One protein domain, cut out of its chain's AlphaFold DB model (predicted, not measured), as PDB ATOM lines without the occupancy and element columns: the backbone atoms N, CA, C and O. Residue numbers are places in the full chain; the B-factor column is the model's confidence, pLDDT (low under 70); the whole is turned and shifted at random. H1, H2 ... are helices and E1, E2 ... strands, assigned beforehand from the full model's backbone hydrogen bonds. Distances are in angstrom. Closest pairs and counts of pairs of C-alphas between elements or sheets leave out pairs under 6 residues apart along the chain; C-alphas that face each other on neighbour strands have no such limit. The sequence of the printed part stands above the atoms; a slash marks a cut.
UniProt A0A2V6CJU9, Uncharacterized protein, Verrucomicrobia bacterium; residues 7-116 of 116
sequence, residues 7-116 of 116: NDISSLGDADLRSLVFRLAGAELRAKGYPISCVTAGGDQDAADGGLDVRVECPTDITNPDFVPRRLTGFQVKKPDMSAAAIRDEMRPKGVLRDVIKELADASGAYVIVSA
ATOM      1  N   ASN A   7     -46.971  38.114  16.704       89.31
ATOM      2  CA  ASN A   7     -45.669  38.712  17.016       89.31
ATOM      3  C   ASN A   7     -44.543  37.675  17.041       89.31
ATOM      4  O   ASN A   7     -43.423  37.986  16.641       89.31
ATOM      5  N   ASP A   8     -44.831  36.447  17.480       91.19
ATOM      6  CA  ASP A   8     -43.845  35.366  17.482       91.19
ATOM      7  C   ASP A   8     -43.453  35.015  16.043       91.19
ATOM      8  O   ASP A   8     -42.266  34.916  15.738       91.19
ATOM      9  N   ILE A   9     -44.434  34.944  15.134       89.38
ATOM     10  CA  ILE A   9     -44.210  34.703  13.699       89.38
ATOM     11  C   ILE A   9     -43.433  35.868  13.072       89.38
ATOM     12  O   ILE A   9     -42.393  35.646  12.451       89.38
ATOM     13  N   SER A  10     -43.862  37.112  13.302       87.12
ATOM     14  CA  SER A  10     -43.178  38.307  12.793       87.12
ATOM     15  C   SER A  10     -41.800  38.537  13.421       87.12
ATOM     16  O   SER A  10     -41.048  39.384  12.944       87.12
ATOM     17  N   SER A  11     -41.404  37.788  14.456       89.62
ATOM     18  CA  SER A  11     -40.044  37.813  15.012       89.62
ATOM     19  C   SER A  11     -39.081  36.831  14.327       89.62
ATOM     20  O   SER A  11     -37.873  37.057  14.358       89.62
ATOM     21  N   LEU A  12     -39.589  35.816  13.612       90.94
ATOM     22  CA  LEU A  12     -38.783  34.761  12.974       90.94
ATOM     23  C   LEU A  12     -37.866  35.297  11.875       90.94
ATOM     24  O   LEU A  12     -38.312  36.074  11.039       90.94
ATOM     25  N   GLY A  13     -36.607  34.868  11.809       88.69
ATOM     26  CA  GLY A  13     -35.763  35.172  10.648       88.69
ATOM     27  C   GLY A  13     -36.242  34.459   9.375       88.69
ATOM     28  O   GLY A  13     -37.046  33.531   9.450       88.69
ATOM     29  N   ASP A  14     -35.705  34.831   8.208       85.69
ATOM     30  CA  ASP A  14     -36.074  34.221   6.915       85.69
ATOM     31  C   ASP A  14     -35.957  32.687   6.929       85.69
ATOM     32  O   ASP A  14     -36.849  31.971   6.474       85.69
ATOM     33  N   ALA A  15     -34.865  32.167   7.499       88.56
ATOM     34  CA  ALA A  15     -34.615  30.731   7.596       88.56
ATOM     35  C   ALA A  15     -35.593  30.018   8.549       88.56
ATOM     36  O   ALA A  15     -36.025  28.893   8.272       88.56
ATOM     37  N   ASP A  16     -35.967  30.670   9.651       92.38
ATOM     38  CA  ASP A  16     -36.909  30.116  10.621       92.38
ATOM     39  C   ASP A  16     -38.336  30.142  10.072       92.38
ATOM     40  O   ASP A  16     -39.066  29.162  10.214       92.38
ATOM     41  N   LEU A  17     -38.718  31.215   9.372       91.81
ATOM     42  CA  LEU A  17     -40.012  31.318   8.703       91.81
ATOM     43  C   LEU A  17     -40.129  30.280   7.578       91.81
ATOM     44  O   LEU A  17     -41.144  29.590   7.488       91.81
ATOM     45  N   ARG A  18     -39.067  30.069   6.786       92.94
ATOM     46  CA  ARG A  18     -38.993  28.958   5.820       92.94
ATOM     47  C   ARG A  18     -39.183  27.608   6.502       92.94
ATOM     48  O   ARG A  18     -39.982  26.790   6.046       92.94
ATOM     49  N   SER A  19     -38.485  27.382   7.612       94.31
ATOM     50  CA  SER A  19     -38.599  26.143   8.386       94.31
ATOM     51  C   SER A  19     -40.005  25.943   8.953       94.31
ATOM     52  O   SER A  19     -40.494  24.812   8.991       94.31
ATOM     53  N   LEU A  20     -40.673  27.020   9.375       94.88
ATOM     54  CA  LEU A  20     -42.059  26.988   9.825       94.88
ATOM     55  C   LEU A  20     -42.996  26.591   8.679       94.88
ATOM     56  O   LEU A  20     -43.763  25.644   8.840       94.88
ATOM     57  N   VAL A  21     -42.895  27.241   7.515       95.69
ATOM     58  CA  VAL A  21     -43.708  26.917   6.327       95.69
ATOM     59  C   VAL A  21     -43.505  25.463   5.895       95.69
ATOM     60  O   VAL A  21     -44.484  24.749   5.684       95.69
ATOM     61  N   PHE A  22     -42.259  24.983   5.859       96.50
ATOM     62  CA  PHE A  22     -41.937  23.582   5.570       96.50
ATOM     63  C   PHE A  22     -42.644  22.615   6.535       96.50
ATOM     64  O   PHE A  22     -43.274  21.643   6.112       96.50
ATOM     65  N   ARG A  23     -42.587  22.898   7.844       96.62
ATOM     66  CA  ARG A  23     -43.225  22.069   8.879       96.62
ATOM     67  C   ARG A  23     -44.748  22.102   8.793       96.62
ATOM     68  O   ARG A  23     -45.368  21.057   8.970       96.62
ATOM     69  N   LEU A  24     -45.344  23.264   8.524       96.56
ATOM     70  CA  LEU A  24     -46.795  23.421   8.395       96.56
ATOM     71  C   LEU A  24     -47.331  22.690   7.159       96.56
ATOM     72  O   LEU A  24     -48.280  21.918   7.283       96.56
ATOM     73  N   ALA A  25     -46.675  22.838   6.005       97.12
ATOM     74  CA  ALA A  25     -47.030  22.096   4.797       97.12
ATOM     75  C   ALA A  25     -46.925  20.577   5.023       97.12
ATOM     76  O   ALA A  25     -47.855  19.830   4.717       97.12
ATOM     77  N   GLY A  26     -45.837  20.107   5.646       97.19
ATOM     78  CA  GLY A  26     -45.682  18.695   6.005       97.19
ATOM     79  C   GLY A  26     -46.737  18.195   6.998       97.19
ATOM     80  O   GLY A  26     -47.201  17.058   6.884       97.19
ATOM     81  N   ALA A  27     -47.148  19.031   7.956       96.88
ATOM     82  CA  ALA A  27     -48.197  18.701   8.915       96.88
ATOM     83  C   ALA A  27     -49.565  18.541   8.235       96.88
ATOM     84  O   ALA A  27     -50.261  17.567   8.526       96.88
ATOM     85  N   GLU A  28     -49.922  19.428   7.301       96.12
ATOM     86  CA  GLU A  28     -51.154  19.298   6.515       96.12
ATOM     87  C   GLU A  28     -51.140  18.022   5.668       96.12
ATOM     88  O   GLU A  28     -52.087  17.235   5.728       96.12
ATOM     89  N   LEU A  29     -50.054  17.773   4.926       96.12
ATOM     90  CA  LEU A  29     -49.918  16.568   4.106       96.12
ATOM     91  C   LEU A  29     -50.072  15.303   4.950       96.12
ATOM     92  O   LEU A  29     -50.854  14.418   4.603       96.12
ATOM     93  N   ARG A  30     -49.401  15.247   6.106       95.81
ATOM     94  CA  ARG A  30     -49.522  14.129   7.046       95.81
ATOM     95  C   ARG A  30     -50.953  13.960   7.555       95.81
ATOM     96  O   ARG A  30     -51.440  12.833   7.596       95.81
ATOM     97  N   ALA A  31     -51.620  15.049   7.939       94.88
ATOM     98  CA  ALA A  31     -53.000  15.015   8.426       94.88
ATOM     99  C   ALA A  31     -53.980  14.508   7.356       94.88
ATOM    100  O   ALA A  31     -54.969  13.855   7.683       94.88
ATOM    101  N   LYS A  32     -53.676  14.758   6.078       93.12
ATOM    102  CA  LYS A  32     -54.458  14.307   4.920       93.12
ATOM    103  C   LYS A  32     -54.028  12.942   4.367       93.12
ATOM    104  O   LYS A  32     -54.601  12.485   3.384       93.12
ATOM    105  N   GLY A  33     -53.048  12.277   4.986       94.31
ATOM    106  CA  GLY A  33     -52.582  10.944   4.586       94.31
ATOM    107  C   GLY A  33     -51.597  10.921   3.410       94.31
ATOM    108  O   GLY A  33     -51.361   9.858   2.840       94.31
ATOM    109  N   TYR A  34     -51.005  12.061   3.051       95.62
ATOM    110  CA  TYR A  34     -49.987  12.157   2.006       95.62
ATOM    111  C   TYR A  34     -48.575  11.923   2.569       95.62
ATOM    112  O   TYR A  34     -48.307  12.229   3.738       95.62
ATOM    113  N   PRO A  35     -47.636  11.403   1.756       94.06
ATOM    114  CA  PRO A  35     -46.257  11.217   2.186       94.06
ATOM    115  C   PRO A  35     -45.595  12.552   2.538       94.06
ATOM    116  O   PRO A  35     -45.582  13.476   1.730       94.06
ATOM    117  N   ILE A  36     -44.954  12.629   3.705       93.62
ATOM    118  CA  ILE A  36     -44.175  13.814   4.103       93.62
ATOM    119  C   ILE A  36     -42.983  14.073   3.174       93.62
ATOM    120  O   ILE A  36     -42.524  15.201   3.075       93.62
ATOM    121  N   SER A  37     -42.507  13.051   2.456       93.50
ATOM    122  CA  SER A  37     -41.461  13.190   1.438       93.50
ATOM    123  C   SER A  37     -41.900  14.032   0.240       93.50
ATOM    124  O   SER A  37     -41.067  14.379  -0.587       93.50
ATOM    125  N   CYS A  38     -43.196  14.342   0.125       94.19
ATOM    126  CA  CYS A  38     -43.702  15.237  -0.905       94.19
ATOM    127  C   CYS A  38     -43.357  16.701  -0.623       94.19
ATOM    128  O   CYS A  38     -43.490  17.502  -1.534       94.19
ATOM    129  N   VAL A  39     -42.965  17.076   0.601       95.19
ATOM    130  CA  VAL A  39     -42.520  18.441   0.899       95.19
ATOM    131  C   VAL A  39     -40.996  18.497   1.005       95.19
ATOM    132  O   VAL A  39     -40.379  17.690   1.701       95.19
ATOM    133  N   THR A  40     -40.386  19.473   0.339       93.19
ATOM    134  CA  THR A  40     -38.949  19.777   0.385       93.19
ATOM    135  C   THR A  40     -38.739  21.266   0.665       93.19
ATOM    136  O   THR A  40     -39.608  22.089   0.380       93.19
ATOM    137  N   ALA A  41     -37.608  21.634   1.270       86.69
ATOM    138  CA  ALA A  41     -37.221  23.030   1.476       86.69
ATOM    139  C   ALA A  41     -36.039  23.380   0.564       86.69
ATOM    140  O   ALA A  41     -35.101  22.592   0.437       86.69
ATOM    141  N   GLY A  42     -36.087  24.563  -0.046       71.69
ATOM    142  CA  GLY A  42     -35.028  25.124  -0.874       71.69
ATOM    143  C   GLY A  42     -33.763  25.354  -0.049       71.69
ATOM    144  O   GLY A  42     -33.765  26.088   0.943       71.69
ATOM    145  N   GLY A  43     -32.692  24.677  -0.455       54.56
ATOM    146  CA  GLY A  43     -31.407  24.598   0.242       54.56
ATOM    147  C   GLY A  43     -30.435  23.626  -0.432       54.56
ATOM    148  O   GLY A  43     -29.226  23.804  -0.305       54.56
ATOM    149  N   ASP A  44     -30.951  22.665  -1.203       47.66
ATOM    150  CA  ASP A  44     -30.166  21.854  -2.136       47.66
ATOM    151  C   ASP A  44     -29.886  22.688  -3.396       47.66
ATOM    152  O   ASP A  44     -30.718  22.813  -4.293       47.66
ATOM    153  N   GLN A  45     -28.727  23.347  -3.419       42.25
ATOM    154  CA  GLN A  45     -28.314  24.301  -4.459       42.25
ATOM    155  C   GLN A  45     -28.043  23.660  -5.836       42.25
ATOM    156  O   GLN A  45     -27.629  24.360  -6.758       42.25
ATOM    157  N   ASP A  46     -28.311  22.360  -5.980       42.94
ATOM    158  CA  ASP A  46     -28.120  21.586  -7.207       42.94
ATOM    159  C   ASP A  46     -29.424  21.347  -7.994       42.94
ATOM    160  O   ASP A  46     -29.394  20.772  -9.087       42.94
ATOM    161  N   ALA A  47     -30.582  21.787  -7.489       44.62
ATOM    162  CA  ALA A  47     -31.841  21.656  -8.213       44.62
ATOM    163  C   ALA A  47     -32.033  22.799  -9.232       44.62
ATOM    164  O   ALA A  47     -31.849  23.981  -8.949       44.62
ATOM    165  N   ALA A  48     -32.419  22.443 -10.459       44.09
ATOM    166  CA  ALA A  48     -32.690  23.369 -11.565       44.09
ATOM    167  C   ALA A  48     -34.033  24.125 -11.413       44.09
ATOM    168  O   ALA A  48     -34.693  24.435 -12.399       44.09
ATOM    169  N   ASP A  49     -34.485  24.368 -10.183       50.28
ATOM    170  CA  ASP A  49     -35.881  24.630  -9.813       50.28
ATOM    171  C   ASP A  49     -36.198  26.103  -9.504       50.28
ATOM    172  O   ASP A  49     -37.258  26.436  -8.972       50.28
ATOM    173  N   GLY A  50     -35.310  27.022  -9.890       58.25
ATOM    174  CA  GLY A  50     -35.665  28.435 -10.041       58.25
ATOM    175  C   GLY A  50     -35.885  29.226  -8.742       58.25
ATOM    176  O   GLY A  50     -36.363  30.361  -8.820       58.25
ATOM    177  N   GLY A  51     -35.491  28.688  -7.578       75.00
ATOM    178  CA  GLY A  51     -35.302  29.460  -6.339       75.00
ATOM    179  C   GLY A  51     -36.494  29.551  -5.374       75.00
ATOM    180  O   GLY A  51     -36.592  30.540  -4.645       75.00
ATOM    181  N   LEU A  52     -37.389  28.556  -5.358       87.38
ATOM    182  CA  LEU A  52     -38.467  28.458  -4.358       87.38
ATOM    183  C   LEU A  52     -37.942  28.065  -2.968       87.38
ATOM    184  O   LEU A  52     -36.997  27.291  -2.843       87.38
ATOM    185  N   ASP A  53     -38.600  28.550  -1.913       91.69
ATOM    186  CA  ASP A  53     -38.193  28.298  -0.524       91.69
ATOM    187  C   ASP A  53     -38.715  26.969   0.029       91.69
ATOM    188  O   ASP A  53     -38.031  26.321   0.820       91.69
ATOM    189  N   VAL A  54     -39.928  26.565  -0.347       94.50
ATOM    190  CA  VAL A  54     -40.521  25.264   0.002       94.50
ATOM    191  C   VAL A  54     -41.312  24.765  -1.197       94.50
ATOM    192  O   VAL A  54     -42.025  25.529  -1.842       94.50
ATOM    193  N   ARG A  55     -41.215  23.475  -1.495       94.62
ATOM    194  CA  ARG A  55     -41.923  22.840  -2.603       94.62
ATOM    195  C   ARG A  55     -42.733  21.666  -2.091       94.62
ATOM    196  O   ARG A  55     -42.268  20.902  -1.254       94.62
ATOM    197  N   VAL A  56     -43.945  21.530  -2.609       95.94
ATOM    198  CA  VAL A  56     -44.775  20.342  -2.466       95.94
ATOM    199  C   VAL A  56     -44.936  19.701  -3.831       95.94
ATOM    200  O   VAL A  56     -45.361  20.357  -4.780       95.94
ATOM    201  N   GLU A  57     -44.611  18.418  -3.901       95.69
ATOM    202  CA  GLU A  57     -44.752  17.572  -5.071       95.69
ATOM    203  C   GLU A  57     -45.315  16.206  -4.664       95.69
ATOM    204  O   GLU A  57     -44.601  15.295  -4.248       95.69
ATOM    205  N   CYS A  58     -46.639  16.079  -4.755       94.81
ATOM    206  CA  CYS A  58     -47.353  14.834  -4.501       94.81
ATOM    207  C   CYS A  58     -47.609  14.055  -5.806       94.81
ATOM    208  O   CYS A  58     -47.892  14.657  -6.850       94.81
ATOM    209  N   PRO A  59     -47.600  12.707  -5.754       91.25
ATOM    210  CA  PRO A  59     -47.871  11.864  -6.921       91.25
ATOM    211  C   PRO A  59     -49.334  11.925  -7.383       91.25
ATOM    212  O   PRO A  59     -49.644  11.566  -8.514       91.25
ATOM    213  N   THR A  60     -50.240  12.360  -6.509       93.69
ATOM    214  CA  THR A  60     -51.679  12.468  -6.764       93.69
ATOM    215  C   THR A  60     -52.200  13.808  -6.266       93.69
ATOM    216  O   THR A  60     -51.565  14.451  -5.427       93.69
ATOM    217  N   ASP A  61     -53.345  14.234  -6.800       94.88
ATOM    218  CA  ASP A  61     -54.009  15.463  -6.370       94.88
ATOM    219  C   ASP A  61     -54.370  15.423  -4.881       94.88
ATOM    220  O   ASP A  61     -54.735  14.380  -4.330       94.88
ATOM    221  N   ILE A  62     -54.260  16.584  -4.232       93.31
ATOM    222  CA  ILE A  62     -54.592  16.745  -2.817       93.31
ATOM    223  C   ILE A  62     -56.113  16.783  -2.675       93.31
ATOM    224  O   ILE A  62     -56.781  17.667  -3.209       93.31
ATOM    225  N   THR A  63     -56.661  15.821  -1.940       92.12
ATOM    226  CA  THR A  63     -58.093  15.731  -1.658       92.12
ATOM    227  C   THR A  63     -58.451  16.721  -0.557       92.12
ATOM    228  O   THR A  63     -57.800  16.738   0.487       92.12
ATOM    229  N   ASN A  64     -59.498  17.522  -0.781       91.00
ATOM    230  CA  ASN A  64     -59.952  18.567   0.142       91.00
ATOM    231  C   ASN A  64     -58.795  19.493   0.592       91.00
ATOM    232  O   ASN A  64     -58.414  19.473   1.767       91.00
ATOM    233  N   PRO A  65     -58.158  20.227  -0.342       91.31
ATOM    234  CA  PRO A  65     -57.003  21.075  -0.042       91.31
ATOM    235  C   PRO A  65     -57.357  22.215   0.928       91.31
ATOM    236  O   PRO A  65     -58.510  22.630   1.000       91.31
ATOM    237  N   ASP A  66     -56.359  22.687   1.679       94.12
ATOM    238  CA  ASP A  66     -56.472  23.829   2.597       94.12
ATOM    239  C   ASP A  66     -55.308  24.795   2.310       94.12
ATOM    240  O   ASP A  66     -55.323  25.457   1.270       94.12
ATOM    241  N   PHE A  67     -54.242  24.807   3.117       95.56
ATOM    242  CA  PHE A  67     -53.083  25.684   2.901       95.56
ATOM    243  C   PHE A  67     -52.113  25.162   1.834       95.56
ATOM    244  O   PHE A  67     -51.349  25.947   1.268       95.56
ATOM    245  N   VAL A  68     -52.154  23.864   1.515       97.19
ATOM    246  CA  VAL A  68     -51.483  23.275   0.349       97.19
ATOM    247  C   VAL A  68     -52.521  23.045  -0.762       97.19
ATOM    248  O   VAL A  68     -53.182  22.003  -0.797       97.19
ATOM    249  N   PRO A  69     -52.705  24.010  -1.686       96.62
ATOM    250  CA  PRO A  69     -53.847  24.036  -2.601       96.62
ATOM    251  C   PRO A  69     -53.771  23.012  -3.740       96.62
ATOM    252  O   PRO A  69     -54.801  22.637  -4.303       96.62
ATOM    253  N   ARG A  70     -52.564  22.594  -4.139       97.50
ATOM    254  CA  ARG A  70     -52.323  21.721  -5.299       97.50
ATOM    255  C   ARG A  70     -51.223  20.710  -5.002       97.50
ATOM    256  O   ARG A  70     -50.318  20.990  -4.217       97.50
ATOM    257  N   ARG A  71     -51.246  19.565  -5.699       95.81
ATOM    258  CA  ARG A  71     -50.176  18.551  -5.598       95.81
ATOM    259  C   ARG A  71     -48.800  19.085  -5.978       95.81
ATOM    260  O   ARG A  71     -47.810  18.574  -5.478       95.81
ATOM    261  N   LEU A  72     -48.759  20.081  -6.863       96.62
ATOM    262  CA  LEU A  72     -47.578  20.864  -7.193       96.62
ATOM    263  C   LEU A  72     -47.794  22.260  -6.622       96.62
ATOM    264  O   LEU A  72     -48.564  23.038  -7.184       96.62
ATOM    265  N   THR A  73     -47.169  22.556  -5.488       97.31
ATOM    266  CA  THR A  73     -47.238  23.881  -4.863       97.31
ATOM    267  C   THR A  73     -45.833  24.380  -4.568       97.31
ATOM    268  O   THR A  73     -45.063  23.705  -3.894       97.31
ATOM    269  N   GLY A  74     -45.500  25.573  -5.049       96.00
ATOM    270  CA  GLY A  74     -44.300  26.300  -4.657       96.00
ATOM    271  C   GLY A  74     -44.635  27.391  -3.653       96.00
ATOM    272  O   GLY A  74     -45.500  28.223  -3.923       96.00
ATOM    273  N   PHE A  75     -43.935  27.417  -2.525       95.62
ATOM    274  CA  PHE A  75     -43.990  28.500  -1.555       95.62
ATOM    275  C   PHE A  75     -42.724  29.352  -1.650       95.62
ATOM    276  O   PHE A  75     -41.603  28.840  -1.591       95.62
ATOM    277  N   GLN A  76     -42.915  30.663  -1.748       94.00
ATOM    278  CA  GLN A  76     -41.870  31.663  -1.569       94.00
ATOM    279  C   GLN A  76     -42.112  32.381  -0.244       94.00
ATOM    280  O   GLN A  76     -43.180  32.950  -0.025       94.00
ATOM    281  N   VAL A  77     -41.120  32.369   0.633       92.06
ATOM    282  CA  VAL A  77     -41.174  33.002   1.945       92.06
ATOM    283  C   VAL A  77     -40.495  34.359   1.875       92.06
ATOM    284  O   VAL A  77     -39.397  34.492   1.336       92.06
ATOM    285  N   LYS A  78     -41.159  35.387   2.401       89.38
ATOM    286  CA  LYS A  78     -40.663  36.760   2.379       89.38
ATOM    287  C   LYS A  78     -40.888  37.439   3.718       89.38
ATOM    288  O   LYS A  78     -42.002  37.471   4.224       89.38
ATOM    289  N   LYS A  79     -39.819  38.025   4.245       83.75
ATOM    290  CA  LYS A  79     -39.866  38.946   5.370       83.75
ATOM    291  C   LYS A  79     -39.158  40.247   4.973       83.75
ATOM    292  O   LYS A  79     -38.095  40.182   4.351       83.75
ATOM    293  N   PRO A  80     -39.694  41.430   5.313       83.00
ATOM    294  CA  PRO A  80     -40.992  41.672   5.949       83.00
ATOM    295  C   PRO A  80     -42.170  41.504   4.970       83.00
ATOM    296  O   PRO A  80     -41.981  41.151   3.801       83.00
ATOM    297  N   ASP A  81     -43.371  41.821   5.454       83.88
ATOM    298  CA  ASP A  81     -44.594  41.938   4.663       83.88
ATOM    299  C   ASP A  81     -44.406  42.678   3.330       83.88
ATOM    300  O   ASP A  81     -43.767  43.733   3.235       83.88
ATOM    301  N   MET A  82     -44.995  42.115   2.273       89.44
ATOM    302  CA  MET A  82     -44.798  42.607   0.915       89.44
ATOM    303  C   MET A  82     -45.911  43.549   0.466       89.44
ATOM    304  O   MET A  82     -47.100  43.243   0.542       89.44
ATOM    305  N   SER A  83     -45.521  44.672  -0.142       93.62
ATOM    306  CA  SER A  83     -46.463  45.498  -0.899       93.62
ATOM    307  C   SER A  83     -46.881  44.816  -2.207       93.62
ATOM    308  O   SER A  83     -46.146  44.007  -2.777       93.62
ATOM    309  N   ALA A  84     -48.026  45.217  -2.763       93.00
ATOM    310  CA  ALA A  84     -48.493  44.704  -4.053       93.00
ATOM    311  C   ALA A  84     -47.489  44.939  -5.203       93.00
ATOM    312  O   ALA A  84     -47.427  44.140  -6.134       93.00
ATOM    313  N   ALA A  85     -46.709  46.025  -5.155       93.94
ATOM    314  CA  ALA A  85     -45.651  46.283  -6.131       93.94
ATOM    315  C   ALA A  85     -44.491  45.291  -5.963       93.94
ATOM    316  O   ALA A  85     -44.101  44.648  -6.933       93.94
ATOM    317  N   ALA A  86     -44.033  45.081  -4.725       93.31
ATOM    318  CA  ALA A  86     -42.970  44.127  -4.422       93.31
ATOM    319  C   ALA A  86     -43.347  42.690  -4.820       93.31
ATOM    320  O   ALA A  86     -42.507  41.963  -5.338       93.31
ATOM    321  N   ILE A  87     -44.614  42.290  -4.644       93.94
ATOM    322  CA  ILE A  87     -45.117  40.988  -5.115       93.94
ATOM    323  C   ILE A  87     -44.975  40.863  -6.636       93.94
ATOM    324  O   ILE A  87     -44.515  39.838  -7.135       93.94
ATOM    325  N   ARG A  88     -45.351  41.902  -7.394       94.50
ATOM    326  CA  ARG A  88     -45.219  41.880  -8.859       94.50
ATOM    327  C   ARG A  88     -43.762  41.793  -9.286       94.50
ATOM    328  O   ARG A  88     -43.473  41.017 -10.190       94.50
ATOM    329  N   ASP A  89     -42.879  42.550  -8.646       92.38
ATOM    330  CA  ASP A  89     -41.452  42.560  -8.969       92.38
ATOM    331  C   ASP A  89     -40.784  41.223  -8.622       92.38
ATOM    332  O   ASP A  89     -39.958  40.729  -9.390       92.38
ATOM    333  N   GLU A  90     -41.198  40.593  -7.518       91.12
ATOM    334  CA  GLU A  90     -40.763  39.248  -7.143       91.12
ATOM    335  C   GLU A  90     -41.205  38.212  -8.176       91.12
ATOM    336  O   GLU A  90     -40.391  37.426  -8.653       91.12
ATOM    337  N   MET A  91     -42.480  38.218  -8.569       93.50
ATOM    338  CA  MET A  91     -42.997  37.262  -9.551       93.50
ATOM    339  C   MET A  91     -42.452  37.516 -10.959       93.50
ATOM    340  O   MET A  91     -42.313  36.580 -11.752       93.50
ATOM    341  N   ARG A  92     -42.201  38.784 -11.302       94.31
ATOM    342  CA  ARG A  92     -41.854  39.242 -12.649       94.31
ATOM    343  C   ARG A  92     -40.611  40.134 -12.647       94.31
ATOM    344  O   ARG A  92     -40.716  41.318 -12.991       94.31
ATOM    345  N   PRO A  93     -39.423  39.603 -12.316       88.56
ATOM    346  CA  PRO A  93     -38.203  40.390 -12.391       88.56
ATOM    347  C   PRO A  93     -38.028  40.934 -13.816       88.56
ATOM    348  O   PRO A  93     -38.126  40.201 -14.801       88.56
ATOM    349  N   LYS A  94     -37.803  42.249 -13.935       90.38
ATOM    350  CA  LYS A  94     -37.708  42.964 -15.227       90.38
ATOM    351  C   LYS A  94     -38.963  42.823 -16.111       90.38
ATOM    352  O   LYS A  94     -38.875  42.911 -17.331       90.38
ATOM    353  N   GLY A  95     -40.129  42.594 -15.505       93.44
ATOM    354  CA  GLY A  95     -41.412  42.458 -16.198       93.44
ATOM    355  C   GLY A  95     -41.687  41.071 -16.790       93.44
ATOM    356  O   GLY A  95     -42.775  40.854 -17.326       93.44
ATOM    357  N   VAL A  96     -40.759  40.117 -16.665       93.69
ATOM    358  CA  VAL A  96     -40.901  38.752 -17.192       93.69
ATOM    359  C   VAL A  96     -41.218  37.793 -16.055       93.69
ATOM    360  O   VAL A  96     -40.473  37.728 -15.084       93.69
ATOM    361  N   LEU A  97     -42.311  37.035 -16.178       94.00
ATOM    362  CA  LEU A  97     -42.688  36.020 -15.190       94.00
ATOM    363  C   LEU A  97     -41.577  34.972 -15.043       94.00
ATOM    364  O   LEU A  97     -41.093  34.464 -16.057       94.00
ATOM    365  N   ARG A  98     -41.203  34.651 -13.798       91.38
ATOM    366  CA  ARG A  98     -40.218  33.599 -13.498       91.38
ATOM    367  C   ARG A  98     -40.646  32.262 -14.094       91.38
ATOM    368  O   ARG A  98     -41.822  31.906 -14.033       91.38
ATOM    369  N   ASP A  99     -39.677  31.509 -14.605       91.38
ATOM    370  CA  ASP A  99     -39.941  30.227 -15.263       91.38
ATOM    371  C   ASP A  99     -40.541  29.202 -14.302       91.38
ATOM    372  O   ASP A  99     -41.534  28.581 -14.652       91.38
ATOM    373  N   VAL A 100     -40.102  29.165 -13.040       90.81
ATOM    374  CA  VAL A 100     -40.714  28.295 -12.019       90.81
ATOM    375  C   VAL A 100     -42.219  28.543 -11.825       90.81
ATOM    376  O   VAL A 100     -42.985  27.616 -11.580       90.81
ATOM    377  N   ILE A 101     -42.683  29.790 -11.979       94.06
ATOM    378  CA  ILE A 101     -44.116  30.107 -11.887       94.06
ATOM    379  C   ILE A 101     -44.843  29.628 -13.151       94.06
ATOM    380  O   ILE A 101     -45.972  29.151 -13.053       94.06
ATOM    381  N   LYS A 102     -44.209  29.733 -14.327       94.44
ATOM    382  CA  LYS A 102     -44.758  29.195 -15.584       94.44
ATOM    383  C   LYS A 102     -44.865  27.675 -15.525       94.44
ATOM    384  O   LYS A 102     -45.928  27.154 -15.811       94.44
ATOM    385  N   GLU A 103     -43.821  26.992 -15.070       93.25
ATOM    386  CA  GLU A 103     -43.789  25.534 -14.917       93.25
ATOM    387  C   GLU A 103     -44.888  25.039 -13.970       93.25
ATOM    388  O   GLU A 103     -45.612  24.095 -14.288       93.25
ATOM    389  N   LEU A 104     -45.068  25.715 -12.828       95.31
ATOM    390  CA  LEU A 104     -46.187  25.437 -11.927       95.31
ATOM    391  C   LEU A 104     -47.529  25.657 -12.630       95.31
ATOM    392  O   LEU A 104     -48.412  24.814 -12.507       95.31
ATOM    393  N   ALA A 105     -47.700  26.753 -13.373       95.88
ATOM    394  CA  ALA A 105     -48.945  27.039 -14.085       95.88
ATOM    395  C   ALA A 105     -49.252  25.997 -15.177       95.88
ATOM    396  O   ALA A 105     -50.378  25.497 -15.235       95.88
ATOM    397  N   ASP A 106     -48.258  25.616 -15.981       96.31
ATOM    398  CA  ASP A 106     -48.373  24.605 -17.039       96.31
ATOM    399  C   ASP A 106     -48.770  23.238 -16.466       96.31
ATOM    400  O   ASP A 106     -49.552  22.497 -17.064       96.31
ATOM    401  N   ALA A 107     -48.303  22.928 -15.255       95.31
ATOM    402  CA  ALA A 107     -48.640  21.704 -14.542       95.31
ATOM    403  C   ALA A 107     -49.920  21.803 -13.682       95.31
ATOM    404  O   ALA A 107     -50.193  20.899 -12.887       95.31
ATOM    405  N   SER A 108     -50.713  22.876 -13.825       96.12
ATOM    406  CA  SER A 108     -51.911  23.157 -13.007       96.12
ATOM    407  C   SER A 108     -51.640  23.190 -11.491       96.12
ATOM    408  O   SER A 108     -52.489  22.832 -10.668       96.12
ATOM    409  N   GLY A 109     -50.431  23.605 -11.128       96.94
ATOM    410  CA  GLY A 109     -49.958  23.800  -9.769       96.94
ATOM    411  C   GLY A 109     -50.341  25.155  -9.175       96.94
ATOM    412  O   GLY A 109     -51.200  25.879  -9.681       96.94
ATOM    413  N   ALA A 110     -49.702  25.489  -8.058       97.44
ATOM    414  CA  ALA A 110     -49.910  26.733  -7.332       97.44
ATOM    415  C   ALA A 110     -48.583  27.380  -6.938       97.44
ATOM    416  O   ALA A 110     -47.637  26.700  -6.550       97.44
ATOM    417  N   TYR A 111     -48.545  28.707  -6.992       96.12
ATOM    418  CA  TYR A 111     -47.465  29.520  -6.448       96.12
ATOM    419  C   TYR A 111     -48.036  30.385  -5.324       96.12
ATOM    420  O   TYR A 111     -48.987  31.136  -5.545       96.12
ATOM    421  N   VAL A 112     -47.479  30.249  -4.126       96.44
ATOM    422  CA  VAL A 112     -47.945  30.919  -2.910       96.44
ATOM    423  C   VAL A 112     -46.801  31.749  -2.344       96.44
ATOM    424  O   VAL A 112     -45.707  31.239  -2.117       96.44
ATOM    425  N   ILE A 113     -47.056  33.027  -2.088       94.00
ATOM    426  CA  ILE A 113     -46.143  33.868  -1.311       94.00
ATOM    427  C   ILE A 113     -46.635  33.874   0.132       94.00
ATOM    428  O   ILE A 113     -47.802  34.169   0.385       94.00
ATOM    429  N   VAL A 114     -45.738  33.566   1.063       93.12
ATOM    430  CA  VAL A 114     -45.959  33.706   2.503       93.12
ATOM    431  C   VAL A 114     -45.183  34.931   2.967       93.12
ATOM    432  O   VAL A 114     -43.952  34.928   2.895       93.12
ATOM    433  N   SER A 115     -45.890  35.966   3.423       89.25
ATOM    434  CA  SER A 115     -45.289  37.167   4.010       89.25
ATOM    435  C   SER A 115     -45.716  37.355   5.466       89.25
ATOM    436  O   SER A 115     -46.831  36.965   5.820       89.25
ATOM    437  N   ALA A 116     -44.804  37.862   6.305       82.44
ATOM    438  CA  ALA A 116     -45.008  38.066   7.744       82.44
ATOM    439  C   ALA A 116     -44.134  39.190   8.330       82.44
ATOM    440  O   ALA A 116     -43.160  39.614   7.658       82.44
TER     441      ALA A 116
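Overview. This is residues 7 to 116 of the 116 residues of an uncharacterized protein of Verrucomicrobia bacterium (UniProt A0A2V6CJU9). A twisted sheet of four strands has the long helix H2 packed lengthwise on one face and the short helix H4 over part of the other face, at E3 and E4. H3 only grazes the sheet with residues 87 to 91, and H1 makes a small turn before H2. The printed part has 110 residues, with four named helices and four named strands in the order H1 H2 E1 E2 E3 H3 H4 E4. The sheet is mixed, in the order E1, E2, E3, E4, and the class is mixed, helices and strands. The whole is compact, with a radius of gyration of the C-alphas of 13.8 A and spans of 38 by 36 by 29 A.

Along the chain. H1 is residues 7 to 11, beginning at C-alpha 7 (-45.669, 38.712, 17.016). H2, residues 14 to 31, is 25.6 A long. E1 is residues 39 to 41 and E2 residues 54 to 57. E3, residues 72 to 78, is 19.8 A long and begins at C-alpha 72 (-47.578, 20.864, -7.193). H3 is residues 84 to 91, 10.8 A, and H4 residues 99 to 106, 10.3 A. E4, residues 110 to 115, is 16.1 A long and ends at C-alpha 115 (-45.289, 37.167, 4.010).

Arrangement. E1, E2 and E3 form a meander, each strand the antiparallel neighbour of the one before, with hairpins E1 and E2, and E2 and E3. N 40 and O 55 are 2.8 A apart, and N 56 and O 73 are 2.8 A apart, both within hydrogen-bond range. E3 and E4 are parallel at 19 degrees, with N 76 and O 112 at 2.9 A, within that range. E3, H3, H4 and E4 make a strand-helix-strand unit, two parallel neighbour strands with helices between, and its crossover is right-handed. H2 and H4 are on opposite faces, giving three layers, helices on both faces of a sheet. H2 runs along the strands at a height over the sheet of 7.6 A; its closest C-alphas to E3 are those of Arg 18 and Val 77, 6.0 A. H4 has a height over the sheet of 8.6 A; its closest C-alphas to E4 are those of Leu 104 and Ala 110, 6.1 A. H1 and H2 are close but not clearly touching, at 7.4 A between the C-alphas of Ile 9 and Leu 17. In H1, H2, H3 and H4 every O i to N i+4 pair is within hydrogen-bond range.

Size, cuts and confidence. The two C-alphas farthest apart, those of Gly 33 and Lys 94, are 40.5 A apart. The printed part has no cut. The links E1 to E2 and E2 to E3 are long, with 12 and 14 residues. The mean pLDDT of the printed part is 89.5; residues 43 to 50 are under 70.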